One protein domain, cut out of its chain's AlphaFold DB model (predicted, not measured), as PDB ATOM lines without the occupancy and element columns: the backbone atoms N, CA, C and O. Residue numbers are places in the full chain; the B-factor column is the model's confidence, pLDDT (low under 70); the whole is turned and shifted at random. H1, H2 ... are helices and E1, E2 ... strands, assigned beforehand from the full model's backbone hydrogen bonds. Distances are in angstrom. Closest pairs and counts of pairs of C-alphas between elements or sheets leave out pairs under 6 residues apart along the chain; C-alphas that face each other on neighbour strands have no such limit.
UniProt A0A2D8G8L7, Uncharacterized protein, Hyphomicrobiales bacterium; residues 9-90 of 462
ATOM      1  N   GLU A   9      95.003 128.900 134.368       46.56
ATOM      2  CA  GLU A   9      94.726 128.740 132.932       46.56
ATOM      3  C   GLU A   9      95.240 129.914 132.071       46.56
ATOM      4  O   GLU A   9      95.413 129.767 130.869       46.56
ATOM      5  N   GLN A  10      95.536 131.081 132.660       47.81
ATOM      6  CA  GLN A  10      96.232 132.191 131.983       47.81
ATOM      7  C   GLN A  10      97.769 132.078 132.067       47.81
ATOM      8  O   GLN A  10      98.476 132.936 131.531       47.81
ATOM      9  N   LEU A  11      98.284 131.057 132.764       47.75
ATOM     10  CA  LEU A  11      99.709 130.713 132.872       47.75
ATOM     11  C   LEU A  11     100.131 129.598 131.902       47.75
ATOM     12  O   LEU A  11     101.332 129.408 131.705       47.75
ATOM     13  N   SER A  12      99.185 128.877 131.297       39.91
ATOM     14  CA  SER A  12      99.477 127.920 130.229       39.91
ATOM     15  C   SER A  12      99.661 128.668 128.909       39.91
ATOM     16  O   SER A  12      98.775 129.408 128.490       39.91
ATOM     17  N   ASP A  13     100.827 128.455 128.302       48.59
ATOM     18  CA  ASP A  13     101.348 129.014 127.045       48.59
ATOM     19  C   ASP A  13     102.118 130.336 127.163       48.59
ATOM     20  O   ASP A  13     101.796 131.344 126.535       48.59
ATOM     21  N   ILE A  14     103.213 130.311 127.937       61.12
ATOM     22  CA  ILE A  14     104.309 131.283 127.808       61.12
ATOM     23  C   ILE A  14     105.530 130.539 127.268       61.12
ATOM     24  O   ILE A  14     106.367 130.039 128.021       61.12
ATOM     25  N   TYR A  15     105.638 130.454 125.946       74.69
ATOM     26  CA  TYR A  15     106.903 130.075 125.328       74.69
ATOM     27  C   TYR A  15     107.874 131.247 125.477       74.69
ATOM     28  O   TYR A  15     107.605 132.348 124.996       74.69
ATOM     29  N   GLY A  16     108.986 131.019 126.174       84.38
ATOM     30  CA  GLY A  16     110.075 131.981 126.303       84.38
ATOM     31  C   GLY A  16     111.194 131.645 125.327       84.38
ATOM     32  O   GLY A  16     111.822 130.595 125.466       84.38
ATOM     33  N   PHE A  17     111.479 132.524 124.366       90.44
ATOM     34  CA  PHE A  17     112.650 132.384 123.501       90.44
ATOM     35  C   PHE A  17     113.704 133.418 123.850       90.44
ATOM     36  O   PHE A  17     113.421 134.582 124.136       90.44
ATOM     37  N   ARG A  18     114.953 132.976 123.763       93.75
ATOM     38  CA  ARG A  18     116.119 133.819 123.955       93.75
ATOM     39  C   ARG A  18     116.859 133.963 122.640       93.75
ATOM     40  O   ARG A  18     117.189 132.967 122.003       93.75
ATOM     41  N   ILE A  19     117.137 135.202 122.269       94.94
ATOM     42  CA  ILE A  19     117.867 135.555 121.061       94.94
ATOM     43  C   ILE A  19     119.173 136.210 121.497       94.94
ATOM     44  O   ILE A  19     119.170 137.283 122.102       94.94
ATOM     45  N   ILE A  20     120.284 135.526 121.223       95.19
ATOM     46  CA  ILE A  20     121.628 136.004 121.539       95.19
ATOM     47  C   ILE A  20     122.252 136.554 120.260       95.19
ATOM     48  O   ILE A  20     122.320 135.849 119.254       95.19
ATOM     49  N   VAL A  21     122.689 137.809 120.308       95.75
ATOM     50  CA  VAL A  21     123.320 138.514 119.183       95.75
ATOM     51  C   VAL A  21     124.725 139.001 119.526       95.75
ATOM     52  O   VAL A  21     125.189 138.885 120.663       95.75
ATOM     53  N   ASN A  22     125.413 139.553 118.530       91.62
ATOM     54  CA  ASN A  22     126.791 140.008 118.678       91.62
ATOM     55  C   ASN A  22     126.886 141.451 119.187       91.62
ATOM     56  O   ASN A  22     127.776 141.748 119.980       91.62
ATOM     57  N   SER A  23     125.980 142.338 118.763       94.81
ATOM     58  CA  SER A  23     126.028 143.767 119.091       94.81
ATOM     59  C   SER A  23     124.721 144.288 119.693       94.81
ATOM     60  O   SER A  23     123.662 143.676 119.550       94.81
ATOM     61  N   ILE A  24     124.794 145.438 120.372       94.19
ATOM     62  CA  ILE A  24     123.612 146.130 120.909       94.19
ATOM     63  C   ILE A  24     122.712 146.620 119.766       94.19
ATOM     64  O   ILE A  24     121.491 146.502 119.861       94.19
ATOM     65  N   ASP A  25     123.297 147.093 118.666       95.19
ATOM     66  CA  ASP A  25     122.554 147.530 117.481       95.19
ATOM     67  C   ASP A  25     121.709 146.389 116.896       95.19
ATOM     68  O   ASP A  25     120.546 146.586 116.532       95.19
ATOM     69  N   ASP A  26     122.254 145.168 116.882       95.31
ATOM     70  CA  ASP A  26     121.515 143.977 116.458       95.31
ATOM     71  C   ASP A  26     120.342 143.669 117.394       95.31
ATOM     72  O   ASP A  26     119.291 143.232 116.920       95.31
ATOM     73  N   CYS A  27     120.463 143.937 118.702       94.69
ATOM     74  CA  CYS A  27     119.349 143.748 119.633       94.69
ATOM     75  C   CYS A  27     118.140 144.602 119.221       94.69
ATOM     76  O   CYS A  27     117.022 144.088 119.123       94.69
ATOM     77  N   TYR A  28     118.362 145.887 118.925       95.75
ATOM     78  CA  TYR A  28     117.300 146.798 118.487       95.75
ATOM     79  C   TYR A  28     116.801 146.488 117.075       95.75
ATOM     80  O   TYR A  28     115.599 146.562 116.810       95.75
ATOM     81  N   ARG A  29     117.691 146.060 116.174       95.12
ATOM     82  CA  ARG A  29     117.306 145.626 114.827       95.12
ATOM     83  C   ARG A  29     116.344 144.440 114.869       95.12
ATOM     84  O   ARG A  29     115.364 144.419 114.123       95.12
ATOM     85  N   ILE A  30     116.590 143.475 115.757       94.38
ATOM     86  CA  ILE A  30     115.718 142.309 115.928       94.38
ATOM     87  C   ILE A  30     114.349 142.709 116.474       94.38
ATOM     88  O   ILE A  30     113.358 142.174 115.980       94.38
ATOM     89  N   ILE A  31     114.257 143.667 117.406       93.94
ATOM     90  CA  ILE A  31     112.951 144.195 117.847       93.94
ATOM     91  C   ILE A  31     112.139 144.665 116.640       93.94
ATOM     92  O   ILE A  31     110.989 144.261 116.482       93.94
ATOM     93  N   GLY A  32     112.751 145.477 115.771       90.75
ATOM     94  CA  GLY A  32     112.087 146.008 114.582       90.75
ATOM     95  C   GLY A  32     111.550 144.905 113.668       90.75
ATOM     96  O   GLY A  32     110.394 144.954 113.259       90.75
ATOM     97  N   ILE A  33     112.353 143.869 113.404       94.50
ATOM     98  CA  ILE A  33     111.941 142.718 112.582       94.50
ATOM     99  C   ILE A  33     110.781 141.957 113.241       94.50
ATOM    100  O   ILE A  33     109.808 141.592 112.580       94.50
ATOM    101  N   VAL A  34     110.880 141.714 114.546       92.69
ATOM    102  CA  VAL A  34     109.890 140.955 115.313       92.69
ATOM    103  C   VAL A  34     108.552 141.690 115.360       92.69
ATOM    104  O   VAL A  34     107.528 141.080 115.068       92.69
ATOM    105  N   HIS A  35     108.549 142.985 115.684       92.12
ATOM    106  CA  HIS A  35     107.326 143.791 115.805       92.12
ATOM    107  C   HIS A  35     106.667 144.101 114.457       92.12
ATOM    108  O   HIS A  35     105.469 144.357 114.415       92.12
ATOM    109  N   GLN A  36     107.416 144.046 113.351       91.06
ATOM    110  CA  GLN A  36     106.841 144.112 112.002       91.06
ATOM    111  C   GLN A  36     106.156 142.805 111.593       91.06
ATOM    112  O   GLN A  36     105.204 142.826 110.813       91.06
ATOM    113  N   LYS A  37     106.646 141.664 112.088       92.06
ATOM    114  CA  LYS A  37     106.123 140.340 111.731       92.06
ATOM    115  C   LYS A  37     104.987 139.878 112.643       92.06
ATOM    116  O   LYS A  37     104.077 139.199 112.174       92.06
ATOM    117  N   TRP A  38     105.038 140.233 113.924       90.62
ATOM    118  CA  TRP A  38     104.043 139.871 114.929       90.62
ATOM    119  C   TRP A  38     103.683 141.069 115.798       90.62
ATOM    120  O   TRP A  38     104.548 141.848 116.198       90.62
ATOM    121  N   ASN A  39     102.403 141.177 116.153       86.31
ATOM    122  CA  ASN A  39     101.924 142.264 116.996       86.31
ATOM    123  C   ASN A  39     102.506 142.148 118.411       86.31
ATOM    124  O   ASN A  39     102.350 141.120 119.080       86.31
ATOM    125  N   ALA A  40     103.140 143.220 118.882       87.94
ATOM    126  CA  ALA A  40     103.571 143.346 120.268       87.94
ATOM    127  C   ALA A  40     102.368 143.582 121.192       87.94
ATOM    128  O   ALA A  40     101.435 144.308 120.849       87.94
ATOM    129  N   ILE A  41     102.403 142.998 122.389       82.94
ATOM    130  CA  ILE A  41     101.382 143.227 123.413       82.94
ATOM    131  C   ILE A  41     101.709 144.540 124.153       82.94
ATOM    132  O   ILE A  41     102.790 144.647 124.747       82.94
ATOM    133  N   PRO A  42     100.798 145.534 124.178       75.94
ATOM    134  CA  PRO A  42     101.020 146.794 124.886       75.94
ATOM    135  C   PRO A  42     101.345 146.593 126.375       75.94
ATOM    136  O   PRO A  42     100.785 145.717 127.038       75.94
ATOM    137  N   GLY A  43     102.275 147.392 126.905       77.25
ATOM    138  CA  GLY A  43     102.711 147.319 128.308       77.25
ATOM    139  C   GLY A  43     103.569 146.093 128.664       77.25
ATOM    140  O   GLY A  43     103.899 145.888 129.831       77.25
ATOM    141  N   ARG A  44     103.940 145.263 127.678       82.75
ATOM    142  CA  ARG A  44     104.811 144.082 127.842       82.75
ATOM    143  C   ARG A  44     106.167 144.230 127.139       82.75
ATOM    144  O   ARG A  44     106.832 143.234 126.877       82.75
ATOM    145  N   PHE A  45     106.567 145.458 126.829       89.94
ATOM    146  CA  PHE A  45     107.894 145.793 126.319       89.94
ATOM    147  C   PHE A  45     108.720 146.434 127.436       89.94
ATOM    148  O   PHE A  45     108.232 147.345 128.104       89.94
ATOM    149  N   LYS A  46     109.941 145.946 127.658       88.62
ATOM    150  CA  LYS A  46     110.875 146.483 128.653       88.62
ATOM    151  C   LYS A  46     112.286 146.494 128.083       88.62
ATOM    152  O   LYS A  46     112.785 145.456 127.650       88.62
ATOM    153  N   ASP A  47     112.925 147.652 128.120       93.00
ATOM    154  CA  ASP A  47     114.289 147.838 127.640       93.00
ATOM    155  C   ASP A  47     115.270 147.895 128.817       93.00
ATOM    156  O   ASP A  47     115.575 148.964 129.348       93.00
ATOM    157  N   TYR A  48     115.766 146.728 129.242       89.75
ATOM    158  CA  TYR A  48     116.793 146.676 130.285       89.75
ATOM    159  C   TYR A  48     118.208 146.912 129.744       89.75
ATOM    160  O   TYR A  48     119.164 146.817 130.505       89.75
ATOM    161  N   ILE A  49     118.383 147.180 128.444       88.69
ATOM    162  CA  ILE A  49     119.682 147.626 127.924       88.69
ATOM    163  C   ILE A  49     119.851 149.114 128.232       88.69
ATOM    164  O   ILE A  49     120.898 149.504 128.746       88.69
ATOM    165  N   SER A  50     118.821 149.925 127.964       85.94
ATOM    166  CA  SER A  50     118.824 151.352 128.311       85.94
ATOM    167  C   SER A  50     118.671 151.598 129.815       85.94
ATOM    168  O   SER A  50     119.251 152.543 130.345       85.94
ATOM    169  N   THR A  51     117.919 150.730 130.503       79.62
ATOM    170  CA  THR A  51     117.655 150.806 131.949       79.62
ATOM    171  C   THR A  51     118.020 149.490 132.654       79.62
ATOM    172  O   THR A  51     117.140 148.676 132.951       79.62
ATOM    173  N   PRO A  52     119.321 149.226 132.894       81.88
ATOM    174  CA  PRO A  52     119.774 148.002 133.556       81.88
ATOM    175  C   PRO A  52     119.153 147.820 134.944       81.88
ATOM    176  O   PRO A  52     118.839 148.788 135.636       81.88
ATOM    177  N   LYS A  53     118.984 146.566 135.376       78.31
ATOM    178  CA  LYS A  53     118.560 146.267 136.758       78.31
ATOM    179  C   LYS A  53     119.733 146.423 137.734       78.31
ATOM    180  O   LYS A  53     120.881 146.385 137.320       78.31
ATOM    181  N   ILE A  54     119.437 146.478 139.038       56.91
ATOM    182  CA  ILE A  54     120.419 146.634 140.138       56.91
ATOM    183  C   ILE A  54     121.564 145.604 140.092       56.91
ATOM    184  O   ILE A  54     122.672 145.886 140.525       56.91
ATOM    185  N   ASN A  55     121.312 144.402 139.573       69.69
ATOM    186  CA  ASN A  55     122.321 143.350 139.415       69.69
ATOM    187  C   ASN A  55     123.050 143.397 138.056       69.69
ATOM    188  O   ASN A  55     123.484 142.352 137.572       69.69
ATOM    189  N   ASP A  56     123.076 144.563 137.409       75.56
ATOM    190  CA  ASP A  56     123.566 144.809 136.048       75.56
ATOM    191  C   ASP A  56     122.914 143.937 134.963       75.56
ATOM    192  O   ASP A  56     123.431 143.779 133.857       75.56
ATOM    193  N   TYR A  57     121.738 143.362 135.237       85.38
ATOM    194  CA  TYR A  57     121.030 142.579 134.231       85.38
ATOM    195  C   TYR A  57     120.584 143.471 133.069       85.38
ATOM    196  O   TYR A  57     119.783 144.392 133.253       85.38
ATOM    197  N   GLN A  58     121.032 143.106 131.867       90.75
ATOM    198  CA  GLN A  58     120.716 143.781 130.611       90.75
ATOM    199  C   GLN A  58     120.077 142.814 129.607       90.75
ATOM    200  O   GLN A  58     120.606 141.738 129.317       90.75
ATOM    201  N   SER A  59     118.909 143.185 129.081       94.44
ATOM    202  CA  SER A  59     118.201 142.487 127.999       94.44
ATOM    203  C   SER A  59     116.975 143.294 127.568       94.44
ATOM    204  O   SER A  59     116.324 143.933 128.387       94.44
ATOM    205  N   ILE A  60     116.585 143.204 126.305       95.50
ATOM    206  CA  ILE A  60     115.260 143.637 125.866       95.50
ATOM    207  C   ILE A  60     114.270 142.502 126.079       95.50
ATOM    208  O   ILE A  60     114.502 141.380 125.628       95.50
ATOM    209  N   HIS A  61     113.148 142.800 126.727       94.00
ATOM    210  CA  HIS A  61     112.032 141.877 126.908       94.00
ATOM    211  C   HIS A  61     110.828 142.380 126.122       94.00
ATOM    212  O   HIS A  61     110.418 143.532 126.265       94.00
ATOM    213  N   THR A  62     110.223 141.519 125.312       92.56
ATOM    214  CA  THR A  62     108.976 141.847 124.619       92.56
ATOM    215  C   THR A  62     108.065 140.634 124.536       92.56
ATOM    216  O   THR A  62     108.522 139.530 124.258       92.56
ATOM    217  N   THR A  63     106.770 140.818 124.788       90.12
ATOM    218  CA  THR A  63     105.769 139.778 124.523       90.12
ATOM    219  C   THR A  63     105.050 140.075 123.217       90.12
ATOM    220  O   THR A  63     104.506 141.167 123.045       90.12
ATOM    221  N   ILE A  64     105.016 139.094 122.321       89.62
ATOM    222  CA  ILE A  64     104.316 139.159 121.038       89.62
ATOM    223  C   ILE A  64     103.180 138.140 120.973       89.62
ATOM    224  O   ILE A  64     103.154 137.157 121.719       89.62
ATOM    225  N   LEU A  65     102.253 138.376 120.050       87.25
ATOM    226  CA  LEU A  65     101.248 137.405 119.641       87.25
ATOM    227  C   LEU A  65     101.796 136.577 118.473       87.25
ATOM    228  O   LEU A  65     101.858 137.048 117.336       87.25
ATOM    229  N   GLY A  66     102.268 135.374 118.787       82.06
ATOM    230  CA  GLY A  66     102.873 134.453 117.833       82.06
ATOM    231  C   GLY A  66     101.849 133.700 116.974       82.06
ATOM    232  O   GLY A  66     100.648 133.980 117.026       82.06
ATOM    233  N   PRO A  67     102.316 132.725 116.175       80.31
ATOM    234  CA  PRO A  67     101.446 131.800 115.446       80.31
ATOM    235  C   PRO A  67     100.442 131.109 116.385       80.31
ATOM    236  O   PRO A  67     100.737 130.900 117.562       80.31
ATOM    237  N   ASP A  68      99.255 130.785 115.869       77.31
ATOM    238  CA  ASP A  68      98.152 130.152 116.613       77.31
ATOM    239  C   ASP A  68      97.653 130.943 117.836       77.31
ATOM    240  O   ASP A  68      97.064 130.387 118.756       77.31
ATOM    241  N   ASN A  69      97.846 132.269 117.826       74.00
ATOM    242  CA  ASN A  69      97.399 133.191 118.876       74.00
ATOM    243  C   ASN A  69      98.073 132.955 120.243       74.00
ATOM    244  O   ASN A  69      97.592 133.428 121.277       74.00
ATOM    245  N   ASN A  70      99.217 132.265 120.240       80.81
ATOM    246  CA  ASN A  70      99.998 131.992 121.437       80.81
ATOM    247  C   ASN A  70     100.790 133.224 121.876       80.81
ATOM    248  O   ASN A  70     101.336 133.975 121.062       80.81
ATOM    249  N   ARG A  71     100.886 133.427 123.190       84.12
ATOM    250  CA  ARG A  71     101.690 134.509 123.762       84.12
ATOM    251  C   ARG A  71     103.133 134.040 123.881       84.12
ATOM    252  O   ARG A  71     103.425 133.067 124.568       84.12
ATOM    253  N   ILE A  72     104.037 134.746 123.212       88.81
ATOM    254  CA  ILE A  72     105.455 134.391 123.186       88.81
ATOM    255  C   ILE A  72     106.257 135.523 123.816       88.81
ATOM    256  O   ILE A  72     106.162 136.673 123.388       88.81
ATOM    257  N   GLU A  73     107.049 135.198 124.834       91.19
ATOM    258  CA  GLU A  73     108.003 136.122 125.440       91.19
ATOM    259  C   GLU A  73     109.363 135.982 124.751       91.19
ATOM    260  O   GLU A  73     109.905 134.886 124.621       91.19
ATOM    261  N   LEU A  74     109.920 137.103 124.307       93.00
ATOM    262  CA  LEU A  74     111.220 137.181 123.660       93.00
ATOM    263  C   LEU A  74     112.185 137.974 124.533       93.00
ATOM    264  O   LEU A  74     111.884 139.093 124.952       93.00
ATOM    265  N   GLN A  75     113.360 137.395 124.757       95.25
ATOM    266  CA  GLN A  75     114.474 138.015 125.464       95.25
ATOM    267  C   GLN A  75     115.643 138.172 124.498       95.25
ATOM    268  O   GLN A  75     116.227 137.181 124.062       95.25
ATOM    269  N   ILE A  76     115.976 139.411 124.151       96.56
ATOM    270  CA  ILE A  76     117.028 139.737 123.185       96.56
ATOM    271  C   ILE A  76     118.191 140.368 123.945       96.56
ATOM    272  O   ILE A  76     117.985 141.278 124.754       96.56
ATOM    273  N   ARG A  77     119.407 139.859 123.746       96.38
ATOM    274  CA  ARG A  77     120.616 140.362 124.418       96.38
ATOM    275  C   ARG A  77     121.887 139.939 123.694       96.38
ATOM    276  O   ARG A  77     121.862 139.013 122.887       96.38
ATOM    277  N   THR A  78     123.007 140.586 123.997       96.31
ATOM    278  CA  THR A  78     124.307 140.179 123.453       96.31
ATOM    279  C   THR A  78     124.856 138.937 124.165       96.31
ATOM    280  O   THR A  78     124.374 138.559 125.237       96.31
ATOM    281  N   SER A  79     125.900 138.315 123.609       92.69
ATOM    282  CA  SER A  79     126.608 137.223 124.300       92.69
ATOM    283  C   SER A  79     127.164 137.660 125.661       92.69
ATOM    284  O   SER A  79     126.999 136.937 126.638       92.69
ATOM    285  N   SER A  80     127.741 138.866 125.756       87.88
ATOM    286  CA  SER A  80     128.264 139.404 127.023       87.88
ATOM    287  C   SER A  80     127.165 139.610 128.068       87.88
ATOM    288  O   SER A  80     127.318 139.209 129.219       87.88
ATOM    289  N   MET A  81     126.021 140.164 127.659       91.81
ATOM    290  CA  MET A  81     124.849 140.327 128.521       91.81
ATOM    291  C   MET A  81     124.263 138.976 128.951       91.81
ATOM    292  O   MET A  81     123.758 138.842 130.064       91.81
ATOM    293  N   ASN A  82     124.318 137.956 128.085       91.12
ATOM    294  CA  ASN A  82     123.895 136.605 128.441       91.12
ATOM    295  C   ASN A  82     124.811 135.982 129.502       91.12
ATOM    296  O   ASN A  82     124.299 135.424 130.468       91.12
ATOM    297  N   ASP A  83     126.129 136.106 129.344       83.00
ATOM    298  CA  ASP A  83     127.103 135.596 130.315       83.00
ATOM    299  C   ASP A  83     126.929 136.259 131.688       83.00
ATOM    300  O   ASP A  83     126.889 135.564 132.707       83.00
ATOM    301  N   LEU A  84     126.746 137.584 131.718       80.12
ATOM    302  CA  LEU A  84     126.466 138.337 132.942       80.12
ATOM    303  C   LEU A  84     125.140 137.905 133.584       80.12
ATOM    304  O   LEU A  84     125.067 137.693 134.791       80.12
ATOM    305  N   ALA A  85     124.095 137.705 132.781       81.75
ATOM    306  CA  ALA A  85     122.788 137.286 133.277       81.75
ATOM    307  C   ALA A  85     122.753 135.845 133.817       81.75
ATOM    308  O   ALA A  85     121.932 135.554 134.685       81.75
ATOM    309  N   GLU A  86     123.580 134.935 133.292       78.31
ATOM    310  CA  GLU A  86     123.633 133.538 133.751       78.31
ATOM    311  C   GLU A  86     124.595 133.324 134.917       78.31
ATOM    312  O   GLU A  86     124.323 132.502 135.793       78.31
ATOM    313  N   ARG A  87     125.727 134.033 134.929       68.19
ATOM    314  CA  ARG A  87     126.819 133.790 135.885       68.19
ATOM    315  C   ARG A  87     127.017 134.929 136.888       68.19
ATOM    316  O   ARG A  87     127.815 134.776 137.814       68.19
ATOM    317  N   GLY A  88     126.299 136.044 136.748       65.69
ATOM    318  CA  GLY A  88     126.404 137.209 137.629       65.69
ATOM    319  C   GLY A  88     127.828 137.773 137.689       65.69
ATOM    320  O   GLY A  88     128.607 137.643 136.745       65.69
ATOM    321  N   VAL A  89     128.203 138.330 138.843       55.34
ATOM    322  CA  VAL A  89     129.538 138.907 139.116       55.34
ATOM    323  C   VAL A  89     130.685 137.902 138.873       55.34
ATOM    324  O   VAL A  89     131.812 138.293 138.579       55.34
ATOM    325  N   ALA A  90     130.414 136.588 138.896       47.81
ATOM    326  CA  ALA A  90     131.412 135.559 138.590       47.81
ATOM    327  C   ALA A  90     131.794 135.475 137.094       47.81
ATOM    328  O   ALA A  90     132.807 134.852 136.766       47.81
TER     329      ALA A  90
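AT A GLANCE: This is residues 9 to 90 of the 462 residues of an uncharacterized protein of Hyphomicrobiales bacterium (UniProt A0A2D8G8L7). A twisted mixed sheet, E1 E4 E3 E2, has helix H1 along one face; helix H2 stands up on the other, at one end. The 82 printed residues run E1 H1 E2 E3 E4 H2, class mixed. The whole is compact, radius of gyration of the C-alphas 13.1 A, spanning 39 by 29 by 19 A.

HOW THE PARTS SIT: Beside E4, residues 71 to 78, find parallel E1, residues 14 to 21, N 17 and O 73 within hydrogen-bond range at 2.8 A, and antiparallel E3, residues 60 to 65, N 62 and O 74 at 3.0 A. H1, residues 24 to 37, touches E4, closest at the C-alphas of Cys 27 and Ile 76, 5.8 A. Every O i to N i+4 pair is within range in H1, 6 of 8 in H2, residues 79 to 90.

IN THESE COORDINATES: Find E1 starting at C-alpha 14, (104.309, 131.283, 127.808), and running 22.1 A. E2, residues 40 to 47, bends at residue 43. H2 ends at C-alpha 90, (131.412, 135.559, 138.590).

THE WHOLE: The printed part has no cut; link E2 to E3 is long. pLDDT is under 70 at residues 9 to 14, 54 to 55 and 87 to 90.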